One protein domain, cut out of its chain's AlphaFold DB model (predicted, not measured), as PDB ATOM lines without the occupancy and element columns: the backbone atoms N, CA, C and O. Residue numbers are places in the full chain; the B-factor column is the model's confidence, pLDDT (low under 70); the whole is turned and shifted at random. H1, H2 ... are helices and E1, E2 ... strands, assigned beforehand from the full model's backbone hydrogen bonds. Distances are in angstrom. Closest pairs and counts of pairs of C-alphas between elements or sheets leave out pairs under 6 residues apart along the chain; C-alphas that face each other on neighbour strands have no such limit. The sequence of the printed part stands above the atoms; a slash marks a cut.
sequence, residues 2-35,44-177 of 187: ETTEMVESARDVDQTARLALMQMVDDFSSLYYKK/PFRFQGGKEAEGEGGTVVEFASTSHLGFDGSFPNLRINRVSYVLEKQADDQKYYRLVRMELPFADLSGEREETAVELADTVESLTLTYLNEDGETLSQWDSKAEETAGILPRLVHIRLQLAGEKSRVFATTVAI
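AT A GLANCE: This is residues 2 to 35 and 44 to 177 of the 187 residues of an uncharacterized protein of Desulfobacteraceae bacterium (UniProt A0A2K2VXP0). What shape do these atoms make? One twisted sheet of six strands folds back on itself at E3 into two leaves, E1 and E2 facing E4, E5 and E6, and the long helix H1 packs on it with residues 10 to 29, mainly on E6, E4 and E5. Residues 71 to 76, in the link from E1 to E2, stick out. What is it built of, and how large is it? The printed part has 168 residues, with two named helices and six named strands in the order H1 E1 E2 E3 H2 E4 E5 E6, of mixed class; the sheet runs E1 E2 E3 E4 E5 E6, antiparallel throughout. It is compact, with a radius of gyration of the C-alphas of 16.9 A, and spans 55 by 42 by 30 A.

IN THESE COORDINATES: Where does the first element run? H1, residues 2 to 29, goes 40.7 A from C-alpha 2 at (22.965, 12.138, 114.841) to C-alpha 29 at (8.454, -25.184, 107.360). What follows? E1 is residues 57 to 65, 22.7 A; E2 is 81 to 89, 24.5 A; E3 is 97 to 105, 25.3 A; H2 is 107 to 110, 5.2 A. E4 is 116 to 132, 29.5 A; E5 is 156 to 163, 22.7 A; E6 is 169 to 176, 23.8 A, ending with C-alpha 176 at (12.504, -28.009, 112.808).

HOW THE PARTS SIT: How are the strands joined? E1 E2 E3 form a meander, each strand the antiparallel neighbour of the one before, and so do E4 E5 E6. Within hydrogen-bond range are, for instance, N 60 and O 85 at 2.8 A, N 84 and O 102 at 2.9 A, N 101 and O 118 at 2.8 A, N 128 and O 160 at 2.9 A, and N 159 and O 173 at 2.9 A. Where does the folded sheet turn? E4 bends by 110 degrees at residue 123, pairing with E3 over residues 116 to 124 and with E5 over 124 to 132. The closest C-alphas of E1 and E4 are those of Val 60 and Leu 127, 7.7 A apart. Where are the helices? H1 is on the sheet, its closest C-alphas to E4 being Ala 20 and Leu 120, 5.3 A, and to E6 Val 25 and Val 175, 6.3 A; every O i to N i+4 pair in it is within hydrogen-bond range. H2, too short for such a pair and with its one O i to N i+3 pair not within range, is only just not on the sheet, with 4 pairs of C-alphas within 10 A.

THE WHOLE: Where is the printed part cut? Residues 36 to 43 are not printed, and C-alphas 35 and 44 are 10.4 A apart. Which links are long, and where is confidence low? Those from E1 to E2 and from E4 to E5 are long, and pLDDT is under 70 at residues 2 to 7, 35, 51 to 57, 69 to 78, 92 to 94 and 107 to 113.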
ATOM      1  N   GLU A   2      22.319  13.473 114.830       63.88
ATOM      2  CA  GLU A   2      22.965  12.138 114.841       63.88
ATOM      3  C   GLU A   2      22.207  11.010 115.570       63.88
ATOM      4  O   GLU A   2      22.125   9.902 115.061       63.88
ATOM      5  N   THR A   3      21.623  11.241 116.752       68.25
ATOM      6  CA  THR A   3      20.999  10.143 117.521       68.25
ATOM      7  C   THR A   3      19.721   9.589 116.898       68.25
ATOM      8  O   THR A   3      19.410   8.421 117.105       68.25
ATOM      9  N   THR A   4      18.981  10.401 116.145       69.75
ATOM     10  CA  THR A   4      17.742   9.953 115.497       69.75
ATOM     11  C   THR A   4      18.058   9.111 114.265       69.75
ATOM     12  O   THR A   4      17.496   8.032 114.117       69.75
ATOM     13  N   GLU A   5      19.031   9.546 113.461       66.50
ATOM     14  CA  GLU A   5      19.482   8.842 112.252       66.50
ATOM     15  C   GLU A   5      20.097   7.469 112.593       66.50
ATOM     16  O   GLU A   5      19.775   6.473 111.944       66.50
ATOM     17  N   MET A   6      20.875   7.375 113.684       62.56
ATOM     18  CA  MET A   6      21.418   6.094 114.178       62.56
ATOM     19  C   MET A   6      20.313   5.092 114.554       62.56
ATOM     20  O   MET A   6      20.407   3.891 114.293       62.56
ATOM     21  N   VAL A   7      19.249   5.573 115.203       69.50
ATOM     22  CA  VAL A   7      18.135   4.714 115.634       69.50
ATOM     23  C   VAL A   7      17.313   4.241 114.437       69.50
ATOM     24  O   VAL A   7      16.832   3.111 114.453       69.50
ATOM     25  N   GLU A   8      17.153   5.069 113.407       70.19
ATOM     26  CA  GLU A   8      16.439   4.706 112.179       70.19
ATOM     27  C   GLU A   8      17.204   3.632 111.390       70.19
ATOM     28  O   GLU A   8      16.653   2.558 111.149       70.19
ATOM     29  N   SER A   9      18.504   3.828 111.145       71.75
ATOM     30  CA  SER A   9      19.356   2.846 110.452       71.75
ATOM     31  C   SER A   9      19.379   1.477 111.149       71.75
ATOM     32  O   SER A   9      19.239   0.428 110.515       71.75
ATOM     33  N   ALA A  10      19.491   1.456 112.483       75.56
ATOM     34  CA  ALA A  10      19.475   0.208 113.244       75.56
ATOM     35  C   ALA A  10      18.128  -0.534 113.158       75.56
ATOM     36  O   ALA A  10      18.107  -1.769 113.190       75.56
ATOM     37  N   ARG A  11      17.012   0.203 113.059       85.12
ATOM     38  CA  ARG A  11      15.669  -0.376 112.905       85.12
ATOM     39  C   ARG A  11      15.470  -0.982 111.524       85.12
ATOM     40  O   ARG A  11      14.847  -2.038 111.441       85.12
ATOM     41  N   ASP A  12      16.033  -0.365 110.491       89.00
ATOM     42  CA  ASP A  12      15.962  -0.880 109.124       89.00
ATOM     43  C   ASP A  12      16.680  -2.231 109.016       89.00
ATOM     44  O   ASP A  12      16.099  -3.198 108.526       89.00
ATOM     45  N   VAL A  13      17.886  -2.357 109.589       93.25
ATOM     46  CA  VAL A  13      18.629  -3.635 109.619       93.25
ATOM     47  C   VAL A  13      17.851  -4.731 110.358       93.25
ATOM     48  O   VAL A  13      17.771  -5.863 109.876       93.25
ATOM     49  N   ASP A  14      17.247  -4.412 111.508       94.44
ATOM     50  CA  ASP A  14      16.451  -5.377 112.281       94.44
ATOM     51  C   ASP A  14      15.190  -5.821 111.527       94.44
ATOM     52  O   ASP A  14      14.816  -6.999 111.569       94.44
ATOM     53  N   GLN A  15      14.531  -4.898 110.827       95.31
ATOM     54  CA  GLN A  15      13.353  -5.202 110.023       95.31
ATOM     55  C   GLN A  15      13.708  -6.066 108.809       95.31
ATOM     56  O   GLN A  15      13.035  -7.073 108.579       95.31
ATOM     57  N   THR A  16      14.777  -5.728 108.086       96.81
ATOM     58  CA  THR A  16      15.291  -6.515 106.956       96.81
ATOM     59  C   THR A  16      15.648  -7.933 107.396       96.81
ATOM     60  O   THR A  16      15.146  -8.901 106.823       96.81
ATOM     61  N   ALA A  17      16.422  -8.082 108.479       97.31
ATOM     62  CA  ALA A  17      16.770  -9.396 109.016       97.31
ATOM     63  C   ALA A  17      15.532 -10.207 109.414       97.31
ATOM     64  O   ALA A  17      15.445 -11.399 109.123       97.31
ATOM     65  N   ARG A  18      14.555  -9.565 110.066       97.12
ATOM     66  CA  ARG A  18      13.314 -10.227 110.476       97.12
ATOM     67  C   ARG A  18      12.522 -10.729 109.271       97.12
ATOM     68  O   ARG A  18      12.059 -11.864 109.309       97.12
ATOM     69  N   LEU A  19      12.342  -9.909 108.238       97.12
ATOM     70  CA  LEU A  19      11.595 -10.288 107.035       97.12
ATOM     71  C   LEU A  19      12.292 -11.425 106.282       97.12
ATOM     72  O   LEU A  19      11.647 -12.426 105.981       97.12
ATOM     73  N   ALA A  20      13.608 -11.318 106.076       97.88
ATOM     74  CA  ALA A  20      14.398 -12.360 105.429       97.88
ATOM     75  C   ALA A  20      14.311 -13.698 106.185       97.88
ATOM     76  O   ALA A  20      14.021 -14.733 105.589       97.88
ATOM     77  N   LEU A  21      14.491 -13.683 107.512       98.12
ATOM     78  CA  LEU A  21      14.405 -14.900 108.321       98.12
ATOM     79  C   LEU A  21      12.985 -15.469 108.382       98.12
ATOM     80  O   LEU A  21      12.842 -16.686 108.360       98.12
ATOM     81  N   MET A  22      11.940 -14.637 108.444       96.75
ATOM     82  CA  MET A  22      10.555 -15.128 108.405       96.75
ATOM     83  C   MET A  22      10.252 -15.836 107.081       96.75
ATOM     84  O   MET A  22       9.651 -16.905 107.118       96.75
ATOM     85  N   GLN A  23      10.720 -15.302 105.948       96.88
ATOM     86  CA  GLN A  23      10.565 -15.966 104.653       96.88
ATOM     87  C   GLN A  23      11.293 -17.318 104.614       96.88
ATOM     88  O   GLN A  23      10.707 -18.318 104.208       96.88
ATOM     89  N   MET A  24      12.540 -17.375 105.099       97.00
ATOM     90  CA  MET A  24      13.291 -18.635 105.187       97.00
ATOM     91  C   MET A  24      12.584 -19.661 106.071       97.00
ATOM     92  O   MET A  24      12.483 -20.828 105.703       97.00
ATOM     93  N   VAL A  25      12.087 -19.234 107.235       96.31
ATOM     94  CA  VAL A  25      11.344 -20.102 108.155       96.31
ATOM     95  C   VAL A  25      10.089 -20.656 107.486       96.31
ATOM     96  O   VAL A  25       9.836 -21.850 107.627       96.31
ATOM     97  N   ASP A  26       9.331 -19.836 106.758       94.00
ATOM     98  CA  ASP A  26       8.118 -20.269 106.055       94.00
ATOM     99  C   ASP A  26       8.427 -21.309 104.971       94.00
ATOM    100  O   ASP A  26       7.812 -22.379 104.939       94.00
ATOM    101  N   ASP A  27       9.459 -21.061 104.158       94.50
ATOM    102  CA  ASP A  27       9.861 -21.997 103.108       94.50
ATOM    103  C   ASP A  27      10.334 -23.332 103.697       94.50
ATOM    104  O   ASP A  27       9.886 -24.382 103.235       94.50
ATOM    105  N   PHE A  28      11.204 -23.313 104.720       94.50
ATOM    106  CA  PHE A  28      11.692 -24.531 105.383       94.50
ATOM    107  C   PHE A  28      10.581 -25.280 106.123       94.50
ATOM    108  O   PHE A  28      10.596 -26.509 106.161       94.50
ATOM    109  N   SER A  29       9.616 -24.565 106.704       91.94
ATOM    110  CA  SER A  29       8.454 -25.184 107.360       91.94
ATOM    111  C   SER A  29       7.498 -25.822 106.349       91.94
ATOM    112  O   SER A  29       6.785 -26.762 106.688       91.94
ATOM    113  N   SER A  30       7.515 -25.334 105.107       90.25
ATOM    114  CA  SER A  30       6.715 -25.826 103.980       90.25
ATOM    115  C   SER A  30       7.493 -26.773 103.059       90.25
ATOM    116  O   SER A  30       7.039 -27.068 101.945       90.25
ATOM    117  N   LEU A  31       8.664 -27.241 103.513       90.62
ATOM    118  CA  LEU A  31       9.549 -28.131 102.773       90.62
ATOM    119  C   LEU A  31       8.791 -29.386 102.346       90.62
ATOM    120  O   LEU A  31       8.216 -30.116 103.153       90.62
ATOM    121  N   TYR A  32       8.834 -29.640 101.047       86.25
ATOM    122  CA  TYR A  32       8.275 -30.825 100.437       86.25
ATOM    123  C   TYR A  32       9.402 -31.776 100.073       86.25
ATOM    124  O   TYR A  32      10.314 -31.435  99.321       86.25
ATOM    125  N   TYR A  33       9.315 -32.999 100.574       83.50
ATOM    126  CA  TYR A  33      10.258 -34.044 100.230       83.50
ATOM    127  C   TYR A  33       9.506 -35.337 100.002       83.50
ATOM    128  O   TYR A  33       8.901 -35.895 100.914       83.50
ATOM    129  N   LYS A  34       9.562 -35.817  98.763       75.06
ATOM    130  CA  LYS A  34       9.065 -37.138  98.414       75.06
ATOM    131  C   LYS A  34      10.254 -38.037  98.156       75.06
ATOM    132  O   LYS A  34      10.952 -37.874  97.153       75.06
ATOM    133  N   LYS A  35      10.448 -39.006  99.048       62.03
ATOM    134  CA  LYS A  35      11.339 -40.133  98.794       62.03
ATOM    135  C   LYS A  35      10.780 -40.873  97.580       62.03
ATOM    136  O   LYS A  35       9.683 -41.422  97.642       62.03
ATOM    137  N   PRO A  44      13.475 -34.857  91.293       71.06
ATOM    138  CA  PRO A  44      13.542 -33.400  91.236       71.06
ATOM    139  C   PRO A  44      13.476 -32.745  92.629       71.06
ATOM    140  O   PRO A  44      13.764 -31.559  92.753       71.06
ATOM    141  N   PHE A  45      13.141 -33.504  93.679       82.00
ATOM    142  CA  PHE A  45      12.911 -33.008  95.046       82.00
ATOM    143  C   PHE A  45      14.147 -33.111  95.950       82.00
ATOM    144  O   PHE A  45      14.047 -33.415  97.135       82.00
ATOM    145  N   ARG A  46      15.336 -32.910  95.381       86.31
ATOM    146  CA  ARG A  46      16.585 -32.963  96.141       86.31
ATOM    147  C   ARG A  46      16.647 -31.820  97.154       86.31
ATOM    148  O   ARG A  46      16.371 -30.678  96.800       86.31
ATOM    149  N   PHE A  47      17.079 -32.128  98.372       91.19
ATOM    150  CA  PHE A  47      17.515 -31.125  99.334       91.19
ATOM    151  C   PHE A  47      19.034 -31.002  99.254       91.19
ATOM    152  O   PHE A  47      19.745 -31.990  99.452       91.19
ATOM    153  N   GLN A  48      19.538 -29.807  98.970       92.00
ATOM    154  CA  GLN A  48      20.969 -29.523  99.002       92.00
ATOM    155  C   GLN A  48      21.232 -28.209  99.711       92.00
ATOM    156  O   GLN A  48      20.666 -27.188  99.344       92.00
ATOM    157  N   GLY A  49      22.181 -28.203 100.638       91.56
ATOM    158  CA  GLY A  49      22.649 -26.976 101.252       91.56
ATOM    159  C   GLY A  49      24.087 -27.050 101.735       91.56
ATOM    160  O   GLY A  49      24.676 -28.122 101.844       91.56
ATOM    161  N   GLY A  50      24.670 -25.880 101.991       78.50
ATOM    162  CA  GLY A  50      26.078 -25.764 102.375       78.50
ATOM    163  C   GLY A  50      27.051 -25.849 101.199       78.50
ATOM    164  O   GLY A  50      28.242 -26.048 101.414       78.50
ATOM    165  N   LYS A  51      26.582 -25.663  99.955       64.38
ATOM    166  CA  LYS A  51      27.501 -25.330  98.860       64.38
ATOM    167  C   LYS A  51      28.230 -24.057  99.272       64.38
ATOM    168  O   LYS A  51      27.596 -23.028  99.499       64.38
ATOM    169  N   GLU A  52      29.543 -24.154  99.443       51.69
ATOM    170  CA  GLU A  52      30.341 -22.977  99.733       51.69
ATOM    171  C   GLU A  52      30.159 -22.015  98.561       51.69
ATOM    172  O   GLU A  52      30.472 -22.338  97.414       51.69
ATOM    173  N   ALA A  53      29.619 -20.830  98.842       50.41
ATOM    174  CA  ALA A  53      29.749 -19.690  97.952       50.41
ATOM    175  C   ALA A  53      31.212 -19.218  98.029       50.41
ATOM    176  O   ALA A  53      31.494 -18.124  98.515       50.41
ATOM    177  N   GLU A  54      32.169 -20.076  97.660       40.47
ATOM    178  CA  GLU A  54      33.571 -19.688  97.610       40.47
ATOM    179  C   GLU A  54      33.721 -18.611  96.539       40.47
ATOM    180  O   GLU A  54      33.598 -18.845  95.340       40.47
ATOM    181  N   GLY A  55      33.972 -17.391  97.002       45.94
ATOM    182  CA  GLY A  55      34.629 -16.363  96.218       45.94
ATOM    183  C   GLY A  55      33.827 -15.706  95.103       45.94
ATOM    184  O   GLY A  55      34.305 -14.672  94.664       45.94
ATOM    185  N   GLU A  56      32.654 -16.187  94.667       51.81
ATOM    186  CA  GLU A  56      31.873 -15.590  93.555       51.81
ATOM    187  C   GLU A  56      30.383 -15.340  93.844       51.81
ATOM    188  O   GLU A  56      29.689 -14.744  93.022       51.81
ATOM    189  N   GLY A  57      29.912 -15.680  95.046       64.81
ATOM    190  CA  GLY A  57      28.480 -15.851  95.282       64.81
ATOM    191  C   GLY A  57      28.019 -17.244  94.842       64.81
ATOM    192  O   GLY A  57      28.761 -17.984  94.200       64.81
ATOM    193  N   GLY A  58      26.819 -17.651  95.249       83.38
ATOM    194  CA  GLY A  58      26.325 -18.993  94.955       83.38
ATOM    195  C   GLY A  58      25.069 -19.388  95.718       83.38
ATOM    196  O   GLY A  58      24.634 -18.717  96.657       83.38
ATOM    197  N   THR A  59      24.480 -20.502  95.288       89.25
ATOM    198  CA  THR A  59      23.331 -21.119  95.951       89.25
ATOM    199  C   THR A  59      23.747 -21.672  97.308       89.25
ATOM    200  O   THR A  59      24.505 -22.636  97.390       89.25
ATOM    201  N   VAL A  60      23.212 -21.079  98.370       93.12
ATOM    202  CA  VAL A  60      23.441 -21.489  99.759       93.12
ATOM    203  C   VAL A  60      22.660 -22.760 100.081       93.12
ATOM    204  O   VAL A  60      23.179 -23.680 100.721       93.12
ATOM    205  N   VAL A  61      21.405 -22.812  99.630       94.94
ATOM    206  CA  VAL A  61      20.506 -23.954  99.792       94.94
ATOM    207  C   VAL A  61      19.468 -23.970  98.674       94.94
ATOM    208  O   VAL A  61      19.044 -22.917  98.199       94.94
ATOM    209  N   GLU A  62      19.072 -25.166  98.260       93.81
ATOM    210  CA  GLU A  62      18.011 -25.442  97.300       93.81
ATOM    211  C   GLU A  62      17.186 -26.638  97.786       93.81
ATOM    212  O   GLU A  62      17.734 -27.656  98.220       93.81
ATOM    213  N   PHE A  63      15.864 -26.509  97.730       92.81
ATOM    214  CA  PHE A  63      14.933 -27.564  98.114       92.81
ATOM    215  C   PHE A  63      13.564 -27.354  97.464       92.81
ATOM    216  O   PHE A  63      13.255 -26.286  96.938       92.81
ATOM    217  N   ALA A  64      12.732 -28.391  97.488       90.62
ATOM    218  CA  ALA A  64      11.343 -28.272  97.077       90.62
ATOM    219  C   ALA A  64      10.482 -27.776  98.246       90.62
ATOM    220  O   ALA A  64      10.631 -28.241  99.374       90.62
ATOM    221  N   SER A  65       9.567 -26.849  97.980       89.25
ATOM    222  CA  SER A  65       8.642 -26.312  98.975       89.25
ATOM    223  C   SER A  65       7.256 -26.091  98.382       89.25
ATOM    224  O   SER A  65       7.103 -25.879  97.179       89.25
ATOM    225  N   THR A  66       6.245 -26.160  99.241       86.50
ATOM    226  CA  THR A  66       4.862 -25.775  98.919       86.50
ATOM    227  C   THR A  66       4.584 -24.295  99.183       86.50
ATOM    228  O   THR A  66       3.508 -23.806  98.844       86.50
ATOM    229  N   SER A  67       5.550 -23.563  99.753       82.44
ATOM    230  CA  SER A  67       5.482 -22.107  99.866       82.44
ATOM    231  C   SER A  67       5.453 -21.479  98.471       82.44
ATOM    232  O   SER A  67       6.292 -21.799  97.620       82.44
ATOM    233  N   HIS A  68       4.525 -20.555  98.254       77.25
ATOM    234  CA  HIS A  68       4.406 -19.799  97.015       77.25
ATOM    235  C   HIS A  68       4.220 -18.321  97.348       77.25
ATOM    236  O   HIS A  68       3.374 -17.979  98.172       77.25
ATOM    237  N   LEU A  69       4.992 -17.449  96.697       69.12
ATOM    238  CA  LEU A  69       4.853 -15.996  96.861       69.12
ATOM    239  C   LEU A  69       3.708 -15.389  96.031       69.12
ATOM    240  O   LEU A  69       3.490 -14.180  96.093       69.12
ATOM    241  N   GLY A  70       3.000 -16.203  95.240       61.84
ATOM    242  CA  GLY A  70       1.981 -15.750  94.297       61.84
ATOM    243  C   GLY A  70       0.873 -14.916  94.927       61.84
ATOM    244  O   GLY A  70       0.222 -15.303  95.896       61.84
ATOM    245  N   PHE A  71       0.639 -13.762  94.306       54.41
ATOM    246  CA  PHE A  71      -0.500 -12.881  94.561       54.41
ATOM    247  C   PHE A  71      -1.719 -13.240  93.688       54.41
ATOM    248  O   PHE A  71      -2.733 -12.537  93.711       54.41
ATOM    249  N   ASP A  72      -1.628 -14.299  92.881       56.62
ATOM    250  CA  ASP A  72      -2.675 -14.762  91.982       56.62
ATOM    251  C   ASP A  72      -3.670 -15.653  92.740       56.62
ATOM    252  O   ASP A  72      -3.420 -16.801  93.085       56.62
ATOM    253  N   GLY A  73      -4.847 -15.098  93.037       47.72
ATOM    254  CA  GLY A  73      -5.893 -15.734  93.848       47.72
ATOM    255  C   GLY A  73      -6.589 -16.956  93.231       47.72
ATOM    256  O   GLY A  73      -7.761 -17.189  93.531       47.72
ATOM    257  N   SER A  74      -5.938 -17.721  92.353       50.19
ATOM    258  CA  SER A  74      -6.456 -19.018  91.921       50.19
ATOM    259  C   SER A  74      -6.399 -20.029  93.071       50.19
ATOM    260  O   SER A  74      -5.548 -19.988  93.947       50.19
ATOM    261  N   PHE A  75      -7.369 -20.933  93.136       44.25
ATOM    262  CA  PHE A  75      -7.378 -22.032  94.097       44.25
ATOM    263  C   PHE A  75      -7.899 -23.279  93.374       44.25
ATOM    264  O   PHE A  75      -8.878 -23.157  92.631       44.25
ATOM    265  N   PRO A  76      -7.308 -24.470  93.582       50.38
ATOM    266  CA  PRO A  76      -6.164 -24.752  94.455       50.38
ATOM    267  C   PRO A  76      -4.816 -24.347  93.826       50.38
ATOM    268  O   PRO A  76      -4.495 -24.770  92.721       50.38
ATOM    269  N   ASN A  77      -4.006 -23.586  94.569       53.50
ATOM    270  CA  ASN A  77      -2.634 -23.189  94.208       53.50
ATOM    271  C   ASN A  77      -1.581 -24.095  94.872       53.50
ATOM    272  O   ASN A  77      -0.515 -23.628  95.258       53.50
ATOM    273  N   LEU A  78      -1.868 -25.391  95.050       54.91
ATOM    274  CA  LEU A  78      -0.870 -26.351  95.540       54.91
ATOM    275  C   LEU A  78       0.190 -26.566  94.451       54.91
ATOM    276  O   LEU A  78       0.137 -27.523  93.682       54.91
ATOM    277  N   ARG A  79       1.121 -25.621  94.355       70.19
ATOM    278  CA  ARG A  79       2.271 -25.652  93.463       70.19
ATOM    279  C   ARG A  79       3.478 -26.014  94.311       70.19
ATOM    280  O   ARG A  79       3.785 -25.338  95.287       70.19
ATOM    281  N   ILE A  80       4.127 -27.117  93.960       82.12
ATOM    282  CA  ILE A  80       5.442 -27.426  94.506       82.12
ATOM    283  C   ILE A  80       6.434 -26.637  93.656       82.12
ATOM    284  O   ILE A  80       6.437 -26.749  92.425       82.12
ATOM    285  N   ASN A  81       7.268 -25.852  94.320       86.31
ATOM    286  CA  ASN A  81       8.287 -25.029  93.697       86.31
ATOM    287  C   ASN A  81       9.663 -25.494  94.157       86.31
ATOM    288  O   ASN A  81       9.837 -25.939  95.292       86.31
ATOM    289  N   ARG A  82      10.658 -25.364  93.286       90.00
ATOM    290  CA  ARG A  82      12.054 -25.373  93.697       90.00
ATOM    291  C   ARG A  82      12.386 -23.984  94.219       90.00
ATOM    292  O   ARG A  82      12.344 -23.018  93.462       90.00
ATOM    293  N   VAL A  83      12.686 -23.900  95.506       93.12
ATOM    294  CA  VAL A  83      13.131 -22.678  96.169       93.12
ATOM    295  C   VAL A  83      14.639 -22.753  96.328       93.12
ATOM    296  O   VAL A  83      15.169 -23.777  96.765       93.12
ATOM    297  N   SER A  84      15.337 -21.673  95.992       94.31
ATOM    298  CA  SER A  84      16.761 -21.549  96.277       94.31
ATOM    299  C   SER A  84      17.105 -20.185  96.859       94.31
ATOM    300  O   SER A  84      16.508 -19.164  96.527       94.31
ATOM    301  N   TYR A  85      18.068 -20.186  97.774       95.88
ATOM    302  CA  TYR A  85      18.623 -18.977  98.365       95.88
ATOM    303  C   TYR A  85      20.012 -18.756  97.804       95.88
ATOM    304  O   TYR A  85      20.887 -19.615  97.943       95.88
ATOM    305  N   VAL A  86      20.212 -17.607  97.172       94.38
ATOM    306  CA  VAL A  86      21.449 -17.261  96.477       94.38
ATOM    307  C   VAL A  86      22.057 -16.031  97.132       94.38
ATOM    308  O   VAL A  86      21.365 -15.049  97.396       94.38
ATOM    309  N   LEU A  87      23.360 -16.096  97.404       93.00
ATOM    310  CA  LEU A  87      24.157 -14.908  97.688       93.00
ATOM    311  C   LEU A  87      24.781 -14.431  96.384       93.00
ATOM    312  O   LEU A  87      25.658 -15.097  95.841       93.00
ATOM    313  N   GLU A  88      24.337 -13.286  95.889       91.56
ATOM    314  CA  GLU A  88      24.877 -12.655  94.691       91.56
ATOM    315  C   GLU A  88      25.889 -11.583  95.078       91.56
ATOM    316  O   GLU A  88      25.652 -10.769  95.977       91.56
ATOM    317  N   LYS A  89      27.031 -11.553  94.393       87.88
ATOM    318  CA  LYS A  89      27.940 -10.415  94.501       87.88
ATOM    319  C   LYS A  89      27.302  -9.178  93.892       87.88
ATOM    320  O   LYS A  89      26.715  -9.240  92.814       87.88
ATOM    321  N   GLN A  90      27.504  -8.042  94.540       84.19
ATOM    322  CA  GLN A  90      27.184  -6.758  93.935       84.19
ATOM    323  C   GLN A  90      28.353  -6.279  93.064       84.19
ATOM    324  O   GLN A  90      29.510  -6.614  93.323       84.19
ATOM    325  N   ALA A  91      28.050  -5.539  91.995       78.00
ATOM    326  CA  ALA A  91      29.073  -4.958  91.126       78.00
ATOM    327  C   ALA A  91      29.933  -3.924  91.884       78.00
ATOM    328  O   ALA A  91      29.428  -3.282  92.801       78.00
ATOM    329  N   ASP A  92      31.192  -3.758  91.452       56.09
ATOM    330  CA  ASP A  92      32.194  -2.774  91.922       56.09
ATOM    331  C   ASP A  92      32.432  -2.715  93.445       56.09
ATOM    332  O   ASP A  92      31.661  -2.107  94.182       56.09
ATOM    333  N   ASP A  93      33.555  -3.286  93.910       55.09
ATOM    334  CA  ASP A  93      34.179  -3.092  95.240       55.09
ATOM    335  C   ASP A  93      33.278  -3.217  96.490       55.09
ATOM    336  O   ASP A  93      33.702  -2.931  97.617       55.09
ATOM    337  N   GLN A  94      32.046  -3.698  96.337       63.50
ATOM    338  CA  GLN A  94      31.139  -3.915  97.447       63.50
ATOM    339  C   GLN A  94      31.540  -5.165  98.229       63.50
ATOM    340  O   GLN A  94      31.613  -6.278  97.713       63.50
ATOM    341  N   LYS A  95      31.774  -4.963  99.526       80.06
ATOM    342  CA  LYS A  95      32.147  -6.006 100.491       80.06
ATOM    343  C   LYS A  95      30.994  -6.978 100.805       80.06
ATOM    344  O   LYS A  95      31.222  -7.991 101.462       80.06
ATOM    345  N   TYR A  96      29.773  -6.655 100.385       89.31
ATOM    346  CA  TYR A  96      28.550  -7.330 100.806       89.31
ATOM    347  C   TYR A  96      27.871  -8.061  99.648       89.31
ATOM    348  O   TYR A  96      28.050  -7.733  98.475       89.31
ATOM    349  N   TYR A  97      27.073  -9.055 100.012       91.81
ATOM    350  CA  TYR A  97      26.248  -9.840  99.111       91.81
ATOM    351  C   TYR A  97      24.801  -9.364  99.150       91.81
ATOM    352  O   TYR A  97      24.302  -8.868 100.164       91.81
ATOM    353  N   ARG A  98      24.104  -9.602  98.045       94.38
ATOM    354  CA  ARG A  98      22.651  -9.578  97.979       94.38
ATOM    355  C   ARG A  98      22.110 -10.977  98.247       94.38
ATOM    356  O   ARG A  98      22.548 -11.931  97.612       94.38
ATOM    357  N   LEU A  99      21.171 -11.107  99.177       96.31
ATOM    358  CA  LEU A  99      20.427 -12.340  99.406       96.31
ATOM    359  C   LEU A  99      19.160 -12.327  98.560       96.31
ATOM    360  O   LEU A  99      18.269 -11.504  98.781       96.31
ATOM    361  N   VAL A 100      19.075 -13.270  97.631       96.38
ATOM    362  CA  VAL A 100      17.938 -13.436  96.728       96.38
ATOM    363  C   VAL A 100      17.279 -14.785  96.991       96.38
ATOM    364  O   VAL A 100      17.955 -15.811  97.082       96.38
ATOM    365  N   ARG A 101      15.951 -14.780  97.114       96.25
ATOM    366  CA  ARG A 101      15.120 -15.984  97.061       96.25
ATOM    367  C   ARG A 101      14.644 -16.178  95.629       96.25
ATOM    368  O   ARG A 101      13.912 -15.342  95.105       96.25
ATOM    369  N   MET A 102      15.028 -17.296  95.040       93.31
ATOM    370  CA  MET A 102      14.571 -17.737  93.730       93.31
ATOM    371  C   MET A 102      13.491 -18.798  93.909       93.31
ATOM    372  O   MET A 102      13.572 -19.645  94.801       93.31
ATOM    373  N   GLU A 103      12.493 -18.771  93.041       90.56
ATOM    374  CA  GLU A 103      11.407 -19.733  93.006       90.56
ATOM    375  C   GLU A 103      11.157 -20.169  91.568       90.56
ATOM    376  O   GLU A 103      10.887 -19.342  90.699       90.56
ATOM    377  N   LEU A 104      11.219 -21.476  91.323       87.12
ATOM    378  CA  LEU A 104      10.874 -22.064  90.036       87.12
ATOM    379  C   LEU A 104       9.817 -23.158  90.221       87.12
ATOM    380  O   LEU A 104      10.117 -24.193  90.826       87.12
ATOM    381  N   PRO A 105       8.612 -23.002  89.655       84.25
ATOM    382  CA  PRO A 105       7.607 -24.057  89.668       84.25
ATOM    383  C   PRO A 105       8.098 -25.339  88.985       84.25
ATOM    384  O   PRO A 105       8.746 -25.301  87.934       84.25
ATOM    385  N   PHE A 106       7.764 -26.505  89.545       77.44
ATOM    386  CA  PHE A 106       8.008 -27.766  88.843       77.44
ATOM    387  C   PHE A 106       7.050 -27.878  87.653       77.44
ATOM    388  O   PHE A 106       5.856 -28.110  87.825       77.44
ATOM    389  N   ALA A 107       7.594 -27.742  86.441       62.19
ATOM    390  CA  ALA A 107       6.825 -27.662  85.197       62.19
ATOM    391  C   ALA A 107       5.801 -28.791  85.004       62.19
ATOM    392  O   ALA A 107       4.709 -28.548  84.495       62.19
ATOM    393  N   ASP A 108       6.153 -30.013  85.412       62.91
ATOM    394  CA  ASP A 108       5.297 -31.197  85.278       62.91
ATOM    395  C   ASP A 108       4.073 -31.150  86.212       62.91
ATOM    396  O   ASP A 108       3.128 -31.917  86.032       62.91
ATOM    397  N   LEU A 109       4.080 -30.248  87.199       59.09
ATOM    398  CA  LEU A 109       3.019 -30.058  88.187       59.09
ATOM    399  C   LEU A 109       2.232 -28.757  87.973       59.09
ATOM    400  O   LEU A 109       1.036 -28.727  88.247       59.09
ATOM    401  N   SER A 110       2.876 -27.691  87.491       57.25
ATOM    402  CA  SER A 110       2.262 -26.361  87.357       57.25
ATOM    403  C   SER A 110       1.855 -25.991  85.927       57.25
ATOM    404  O   SER A 110       1.016 -25.112  85.752       57.25
ATOM    405  N   GLY A 111       2.461 -26.594  84.894       57.75
ATOM    406  CA  GLY A 111       2.337 -26.139  83.500       57.75
ATOM    407  C   GLY A 111       3.033 -24.800  83.200       57.75
ATOM    408  O   GLY A 111       3.124 -24.401  82.039       57.75
ATOM    409  N   GLU A 112       3.571 -24.137  84.226       61.50
ATOM    410  CA  GLU A 112       4.284 -22.860  84.172       61.50
ATOM    411  C   GLU A 112       5.771 -23.064  84.481       61.50
ATOM    412  O   GLU A 112       6.151 -23.969  85.225       61.50
ATOM    413  N   ARG A 113       6.628 -22.232  83.885       64.00
ATOM    414  CA  ARG A 113       8.093 -22.339  84.000       64.00
ATOM    415  C   ARG A 113       8.778 -21.014  84.317       64.00
ATOM    416  O   ARG A 113       9.993 -20.926  84.177       64.00
ATOM    417  N   GLU A 114       8.016 -19.980  84.657       79.12
ATOM    418  CA  GLU A 114       8.611 -18.677  84.925       79.12
ATOM    419  C   GLU A 114       9.265 -18.678  86.306       79.12
ATOM    420  O   GLU A 114       8.655 -19.057  87.306       79.12
ATOM    421  N   GLU A 115      10.540 -18.312  86.328       85.75
ATOM    422  CA  GLU A 115      11.314 -18.154  87.550       85.75
ATOM    423  C   GLU A 115      10.990 -16.798  88.180       85.75
ATOM    424  O   GLU A 115      10.973 -15.775  87.496       85.75
ATOM    425  N   THR A 116      10.747 -16.785  89.487       88.50
ATOM    426  CA  THR A 116      10.540 -15.561  90.263       88.50
ATOM    427  C   THR A 116      11.729 -15.332  91.184       88.50
ATOM    428  O   THR A 116      12.167 -16.251  91.871       88.50
ATOM    429  N   ALA A 117      12.226 -14.097  91.234       92.44
ATOM    430  CA  ALA A 117      13.331 -13.689  92.095       92.44
ATOM    431  C   ALA A 117      12.889 -12.553  93.023       92.44
ATOM    432  O   ALA A 117      12.321 -11.559  92.567       92.44
ATOM    433  N   VAL A 118      13.167 -12.685  94.321       94.56
ATOM    434  CA  VAL A 118      12.885 -11.654  95.328       94.56
ATOM    435  C   VAL A 118      14.142 -11.367  96.133       94.56
ATOM    436  O   VAL A 118      14.698 -12.247  96.789       94.56
ATOM    437  N   GLU A 119      14.580 -10.113  96.100       96.31
ATOM    438  CA  GLU A 119      15.646  -9.621  96.967       96.31
ATOM    439  C   GLU A 119      15.135  -9.504  98.408       96.31
ATOM    440  O   GLU A 119      14.116  -8.863  98.668       96.31
ATOM    441  N   LEU A 120      15.841 -10.136  99.345       97.06
ATOM    442  CA  LEU A 120      15.500 -10.125 100.770       97.06
ATOM    443  C   LEU A 120      16.392  -9.186 101.585       97.06
ATOM    444  O   LEU A 120      15.962  -8.688 102.624       97.06
ATOM    445  N   ALA A 121      17.637  -8.987 101.148       96.00
ATOM    446  CA  ALA A 121      18.609  -8.078 101.751       96.00
ATOM    447  C   ALA A 121      19.746  -7.777 100.761       96.00
ATOM    448  O   ALA A 121      20.128  -8.649  99.982       96.00
ATOM    449  N   ASP A 122      20.347  -6.594 100.844       94.19
ATOM    450  CA  ASP A 122      21.443  -6.130  99.981       94.19
ATOM    451  C   ASP A 122      22.761  -5.871 100.741       94.19
ATOM    452  O   ASP A 122      23.792  -5.602 100.132       94.19
ATOM    453  N   THR A 123      22.771  -5.998 102.068       93.81
ATOM    454  CA  THR A 123      23.948  -5.750 102.919       93.81
ATOM    455  C   THR A 123      24.450  -7.009 103.633       93.81
ATOM    456  O   THR A 123      24.941  -6.949 104.762       93.81
ATOM    457  N   VAL A 124      24.329  -8.183 103.008       94.44
ATOM    458  CA  VAL A 124      24.677  -9.458 103.653       94.44
ATOM    459  C   VAL A 124      26.191  -9.648 103.720       94.44
ATOM    460  O   VAL A 124      26.863  -9.757 102.702       94.44
ATOM    461  N   GLU A 125      26.746  -9.749 104.926       92.50
ATOM    462  CA  GLU A 125      28.152 -10.128 105.125       92.50
ATOM    463  C   GLU A 125      28.339 -11.646 105.058       92.50
ATOM    464  O   GLU A 125      29.329 -12.130 104.517       92.50
ATOM    465  N   SER A 126      27.401 -12.406 105.633       92.44
ATOM    466  CA  SER A 126      27.391 -13.869 105.546       92.44
ATOM    467  C   SER A 126      26.002 -14.446 105.804       92.44
ATOM    468  O   SER A 126      25.229 -13.912 106.602       92.44
ATOM    469  N   LEU A 127      25.713 -15.573 105.158       94.75
ATOM    470  CA  LEU A 127      24.604 -16.459 105.486       94.75
ATOM    471  C   LEU A 127      25.172 -17.869 105.650       94.75
ATOM    472  O   LEU A 127      25.804 -18.396 104.738       94.75
ATOM    473  N   THR A 128      24.965 -18.470 106.816       93.81
ATOM    474  CA  THR A 128      25.455 -19.816 107.132       93.81
ATOM    475  C   THR A 128      24.301 -20.683 107.590       93.81
ATOM    476  O   THR A 128      23.514 -20.275 108.448       93.81
ATOM    477  N   LEU A 129      24.219 -21.885 107.029       95.50
ATOM    478  CA  LEU A 129      23.276 -22.910 107.448       95.50
ATOM    479  C   LEU A 129      24.060 -24.079 108.034       95.50
ATOM    480  O   LEU A 129      25.089 -24.479 107.496       95.50
ATOM    481  N   THR A 130      23.559 -24.612 109.140       95.50
ATOM    482  CA  THR A 130      24.063 -25.847 109.746       95.50
ATOM    483  C   THR A 130      22.903 -26.799 109.972       95.50
ATOM    484  O   THR A 130      21.779 -26.375 110.253       95.50
ATOM    485  N   TYR A 131      23.180 -28.083 109.809       95.94
ATOM    486  CA  TYR A 131      22.180 -29.132 109.712       95.94
ATOM    487  C   TYR A 131      22.374 -30.118 110.849       95.94
ATOM    488  O   TYR A 131      23.489 -30.578 111.066       95.94
ATOM    489  N   LEU A 132      21.308 -30.453 111.569       94.75
ATOM    490  CA  LEU A 132      21.348 -31.491 112.598       94.75
ATOM    491  C   LEU A 132      20.754 -32.784 112.039       94.75
ATOM    492  O   LEU A 132      19.607 -32.765 111.586       94.75
ATOM    493  N   ASN A 133      21.492 -33.891 112.090       90.50
ATOM    494  CA  ASN A 133      20.983 -35.203 111.680       90.50
ATOM    495  C   ASN A 133      20.162 -35.888 112.796       90.50
ATOM    496  O   ASN A 133      19.867 -35.299 113.843       90.50
ATOM    497  N   GLU A 134      19.745 -37.135 112.559       86.75
ATOM    498  CA  GLU A 134      18.974 -37.916 113.531       86.75
ATOM    499  C   GLU A 134      19.758 -38.269 114.796       86.75
ATOM    500  O   GLU A 134      19.183 -38.236 115.890       86.75
ATOM    501  N   ASP A 135      21.064 -38.480 114.648       87.69
ATOM    502  CA  ASP A 135      22.007 -38.819 115.715       87.69
ATOM    503  C   ASP A 135      22.432 -37.605 116.562       87.69
ATOM    504  O   ASP A 135      23.102 -37.747 117.586       87.69
ATOM    505  N   GLY A 136      22.005 -36.397 116.177       88.06
ATOM    506  CA  GLY A 136      22.356 -35.150 116.857       88.06
ATOM    507  C   GLY A 136      23.722 -34.588 116.455       88.06
ATOM    508  O   GLY A 136      24.230 -33.681 117.117       88.06
ATOM    509  N   GLU A 137      24.315 -35.088 115.375       92.75
ATOM    510  CA  GLU A 137      25.532 -34.542 114.790       92.75
ATOM    511  C   GLU A 137      25.212 -33.324 113.922       92.75
ATOM    512  O   GLU A 137      24.195 -33.270 113.224       92.75
ATOM    513  N   THR A 138      26.090 -32.322 113.985       93.94
ATOM    514  CA  THR A 138      25.949 -31.084 113.215       93.94
ATOM    515  C   THR A 138      26.838 -31.127 111.980       93.94
ATOM    516  O   THR A 138      28.054 -31.264 112.095       93.94
ATOM    517  N   LEU A 139      26.232 -30.946 110.813       93.56
ATOM    518  CA  LEU A 139      26.885 -30.913 109.510       93.56
ATOM    519  C   LEU A 139      26.841 -29.489 108.935       93.56
ATOM    520  O   LEU A 139      25.848 -28.772 109.078       93.56
ATOM    521  N   SER A 140      27.917 -29.062 108.272       92.19
ATOM    522  CA  SER A 140      27.970 -27.784 107.537       92.19
ATOM    523  C   SER A 140      27.377 -27.879 106.129       92.19
ATOM    524  O   SER A 140      27.087 -26.856 105.511       92.19
ATOM    525  N   GLN A 141      27.182 -29.098 105.627       92.75
ATOM    526  CA  GLN A 141      26.636 -29.391 104.307       92.75
ATOM    527  C   GLN A 141      25.593 -30.499 104.414       92.75
ATOM    528  O   GLN A 141      25.647 -31.326 105.322       92.75
ATOM    529  N   TRP A 142      24.648 -30.510 103.480       92.69
ATOM    530  CA  TRP A 142      23.679 -31.587 103.335       92.69
ATOM    531  C   TRP A 142      23.372 -31.812 101.863       92.69
ATOM    532  O   TRP A 142      23.198 -30.859 101.101       92.69
ATOM    533  N   ASP A 143      23.258 -33.073 101.470       91.00
ATOM    534  CA  ASP A 143      22.838 -33.467 100.136       91.00
ATOM    535  C   ASP A 143      22.027 -34.753 100.234       91.00
ATOM    536  O   ASP A 143      22.593 -35.826 100.368       91.00
ATOM    537  N   SER A 144      20.705 -34.668 100.083       88.38
ATOM    538  CA  SER A 144      19.824 -35.833 100.223       88.38
ATOM    539  C   SER A 144      20.055 -36.946  99.184       88.38
ATOM    540  O   SER A 144      19.316 -37.929  99.197       88.38
ATOM    541  N   LYS A 145      20.987 -36.764  98.235       84.75
ATOM    542  CA  LYS A 145      21.455 -37.782  97.278       84.75
ATOM    543  C   LYS A 145      22.878 -38.289  97.562       84.75
ATOM    544  O   LYS A 145      23.327 -39.204  96.877       84.75
ATOM    545  N   ALA A 146      23.609 -37.703  98.511       85.69
ATOM    546  CA  ALA A 146      24.913 -38.213  98.927       85.69
ATOM    547  C   ALA A 146      24.736 -39.488  99.758       85.69
ATOM    548  O   ALA A 146      23.778 -39.588 100.516       85.69
ATOM    549  N   GLU A 147      25.672 -40.436  99.658       82.00
ATOM    550  CA  GLU A 147      25.584 -41.758 100.305       82.00
ATOM    551  C   GLU A 147      25.243 -41.674 101.805       82.00
ATOM    552  O   GLU A 147      24.373 -42.394 102.287       82.00
ATOM    553  N   GLU A 148      25.863 -40.733 102.518       81.62
ATOM    554  CA  GLU A 148      25.717 -40.545 103.967       81.62
ATOM    555  C   GLU A 148      24.354 -39.971 104.389       81.62
ATOM    556  O   GLU A 148      23.935 -40.140 105.531       81.62
ATOM    557  N   THR A 149      23.654 -39.280 103.484       81.50
ATOM    558  CA  THR A 149      22.369 -38.607 103.767       81.50
ATOM    559  C   THR A 149      21.279 -38.979 102.756       81.50
ATOM    560  O   THR A 149      20.254 -38.302 102.635       81.50
ATOM    561  N   ALA A 150      21.480 -40.090 102.045       80.94
ATOM    562  CA  ALA A 150      20.609 -40.551 100.980       80.94
ATOM    563  C   ALA A 150      19.207 -40.850 101.517       80.94
ATOM    564  O   ALA A 150      19.010 -41.691 102.398       80.94
ATOM    565  N   GLY A 151      18.204 -40.170 100.963       74.56
ATOM    566  CA  GLY A 151      16.813 -40.417 101.328       74.56
ATOM    567  C   GLY A 151      16.397 -39.887 102.704       74.56
ATOM    568  O   GLY A 151      15.319 -40.278 103.164       74.56
ATOM    569  N   ILE A 152      17.219 -39.053 103.356       84.12
ATOM    570  CA  ILE A 152      16.919 -38.433 104.654       84.12
ATOM    571  C   ILE A 152      17.112 -36.910 104.627       84.12
ATOM    572  O   ILE A 152      17.898 -36.353 103.856       84.12
ATOM    573  N   LEU A 153      16.364 -36.230 105.495       90.69
ATOM    574  CA  LEU A 153      16.420 -34.785 105.698       90.69
ATOM    575  C   LEU A 153      17.076 -34.450 107.040       90.69
ATOM    576  O   LEU A 153      17.028 -35.265 107.964       90.69
ATOM    577  N   PRO A 154      17.633 -33.237 107.189       93.44
ATOM    578  CA  PRO A 154      18.063 -32.772 108.496       93.44
ATOM    579  C   PRO A 154      16.853 -32.604 109.415       93.44
ATOM    580  O   PRO A 154      15.805 -32.129 108.989       93.44
ATOM    581  N   ARG A 155      17.003 -32.933 110.698       93.81
ATOM    582  CA  ARG A 155      15.963 -32.705 111.713       93.81
ATOM    583  C   ARG A 155      15.796 -31.232 112.033       93.81
ATOM    584  O   ARG A 155      14.676 -30.764 112.225       93.81
ATOM    585  N   LEU A 156      16.913 -30.512 112.125       95.69
ATOM    586  CA  LEU A 156      16.938 -29.072 112.356       95.69
ATOM    587  C   LEU A 156      17.827 -28.395 111.320       95.69
ATOM    588  O   LEU A 156      18.902 -28.899 110.989       95.69
ATOM    589  N   VAL A 157      17.412 -27.209 110.891       96.88
ATOM    590  CA  VAL A 157      18.249 -26.275 110.140       96.88
ATOM    591  C   VAL A 157      18.452 -25.042 111.004       96.88
ATOM    592  O   VAL A 157      17.497 -24.340 111.340       96.88
ATOM    593  N   HIS A 158      19.696 -24.778 111.387       97.31
ATOM    594  CA  HIS A 158      20.069 -23.547 112.068       97.31
ATOM    595  C   HIS A 158      20.588 -22.539 111.045       97.31
ATOM    596  O   HIS A 158      21.526 -22.823 110.300       97.31
ATOM    597  N   ILE A 159      19.961 -21.366 111.019       97.06
ATOM    598  CA  ILE A 159      20.198 -20.305 110.044       97.06
ATOM    599  C   ILE A 159      20.841 -19.137 110.780       97.06
ATOM    600  O   ILE A 159      20.263 -18.615 111.734       97.06
ATOM    601  N   ARG A 160      22.013 -18.701 110.316       97.31
ATOM    602  CA  ARG A 160      22.736 -17.537 110.835       97.31
ATOM    603  C   ARG A 160      22.941 -16.520 109.716       97.31
ATOM    604  O   ARG A 160      23.706 -16.774 108.790       97.31
ATOM    605  N   LEU A 161      22.296 -15.363 109.836       96.94
ATOM    606  CA  LEU A 161      22.394 -14.238 108.908       96.94
ATOM    607  C   LEU A 161      23.170 -13.095 109.564       96.94
ATOM    608  O   LEU A 161      22.845 -12.666 110.671       96.94
ATOM    609  N   GLN A 162      24.187 -12.586 108.880       96.06
ATOM    610  CA  GLN A 162      24.967 -11.436 109.319       96.06
ATOM    611  C   GLN A 162      24.799 -10.300 108.317       96.06
ATOM    612  O   GLN A 162      25.115 -10.466 107.138       96.06
ATOM    613  N   LEU A 163      24.310  -9.160 108.798       95.00
ATOM    614  CA  LEU A 163      24.069  -7.968 107.991       95.00
ATOM    615  C   LEU A 163      25.016  -6.847 108.402       95.00
ATOM    616  O   LEU A 163      25.285  -6.644 109.593       95.00
ATOM    617  N   ALA A 164      25.483  -6.101 107.406       92.12
ATOM    618  CA  ALA A 164      26.166  -4.845 107.618       92.12
ATOM    619  C   ALA A 164      25.170  -3.728 107.965       92.12
ATOM    620  O   ALA A 164      23.991  -3.757 107.619       92.12
ATOM    621  N   GLY A 165      25.686  -2.725 108.658       86.62
ATOM    622  CA  GLY A 165      25.000  -1.514 109.084       86.62
ATOM    623  C   GLY A 165      26.039  -0.600 109.725       86.62
ATOM    624  O   GLY A 165      27.237  -0.780 109.496       86.62
ATOM    625  N   GLU A 166      25.629   0.318 110.601       84.56
ATOM    626  CA  GLU A 166      26.598   1.090 111.403       84.56
ATOM    627  C   GLU A 166      27.533   0.181 112.217       84.56
ATOM    628  O   GLU A 166      28.722   0.456 112.390       84.56
ATOM    629  N   LYS A 167      26.984  -0.936 112.705       87.00
ATOM    630  CA  LYS A 167      27.727  -2.071 113.248       87.00
ATOM    631  C   LYS A 167      27.171  -3.341 112.634       87.00
ATOM    632  O   LYS A 167      25.956  -3.479 112.515       87.00
ATOM    633  N   SER A 168      28.060  -4.274 112.305       91.06
ATOM    634  CA  SER A 168      27.658  -5.616 111.888       91.06
ATOM    635  C   SER A 168      26.817  -6.283 112.980       91.06
ATOM    636  O   SER A 168      27.154  -6.211 114.170       91.06
ATOM    637  N   ARG A 169      25.706  -6.907 112.582       95.38
ATOM    638  CA  ARG A 169      24.775  -7.592 113.486       95.38
ATOM    639  C   ARG A 169      24.476  -8.991 112.982       95.38
ATOM    640  O   ARG A 169      24.355  -9.233 111.785       95.38
ATOM    641  N   VAL A 170      24.347  -9.909 113.936       96.69
ATOM    642  CA  VAL A 170      24.084 -11.325 113.690       96.69
ATOM    643  C   VAL A 170      22.685 -11.655 114.175       96.69
ATOM    644  O   VAL A 170      22.331 -11.368 115.319       96.69
ATOM    645  N   PHE A 171      21.929 -12.308 113.308       98.06
ATOM    646  CA  PHE A 171      20.591 -12.809 113.558       98.06
ATOM    647  C   PHE A 171      20.600 -14.312 113.337       98.06
ATOM    648  O   PHE A 171      21.250 -14.807 112.415       98.06
ATOM    649  N   ALA A 172      19.903 -15.048 114.193       97.56
ATOM    650  CA  ALA A 172      19.864 -16.493 114.092       97.56
ATOM    651  C   ALA A 172      18.491 -17.042 114.457       97.56
ATOM    652  O   ALA A 172      17.803 -16.506 115.327       97.56
ATOM    653  N   THR A 173      18.114 -18.127 113.792       97.88
ATOM    654  CA  THR A 173      16.909 -18.898 114.091       97.88
ATOM    655  C   THR A 173      17.160 -20.377 113.810       97.88
ATOM    656  O   THR A 173      18.131 -20.737 113.143       97.88
ATOM    657  N   THR A 174      16.290 -21.236 114.324       97.25
ATOM    658  CA  THR A 174      16.335 -22.678 114.080       97.25
ATOM    659  C   THR A 174      14.961 -23.140 113.632       97.25
ATOM    660  O   THR A 174      13.963 -22.832 114.283       97.25
ATOM    661  N   VAL A 175      14.918 -23.897 112.540       96.81
ATOM    662  CA  VAL A 175      13.695 -24.497 112.003       96.81
ATOM    663  C   VAL A 175      13.754 -25.999 112.223       96.81
ATOM    664  O   VAL A 175      14.762 -26.630 111.909       96.81
ATOM    665  N   ALA A 176      12.684 -26.566 112.774       95.06
ATOM    666  CA  ALA A 176      12.504 -28.009 112.808       95.06
ATOM    667  C   ALA A 176      11.858 -28.463 111.501       95.06
ATOM    668  O   ALA A 176      10.819 -27.929 111.117       95.06
ATOM    669  N   ILE A 177      12.463 -29.441 110.836       90.94
ATOM    670  CA  ILE A 177      11.936 -29.979 109.587       90.94
ATOM    671  C   ILE A 177      10.964 -31.105 109.919       90.94
ATOM    672  O   ILE A 177      11.297 -32.046 110.640       90.94
TER     673      ILE A 177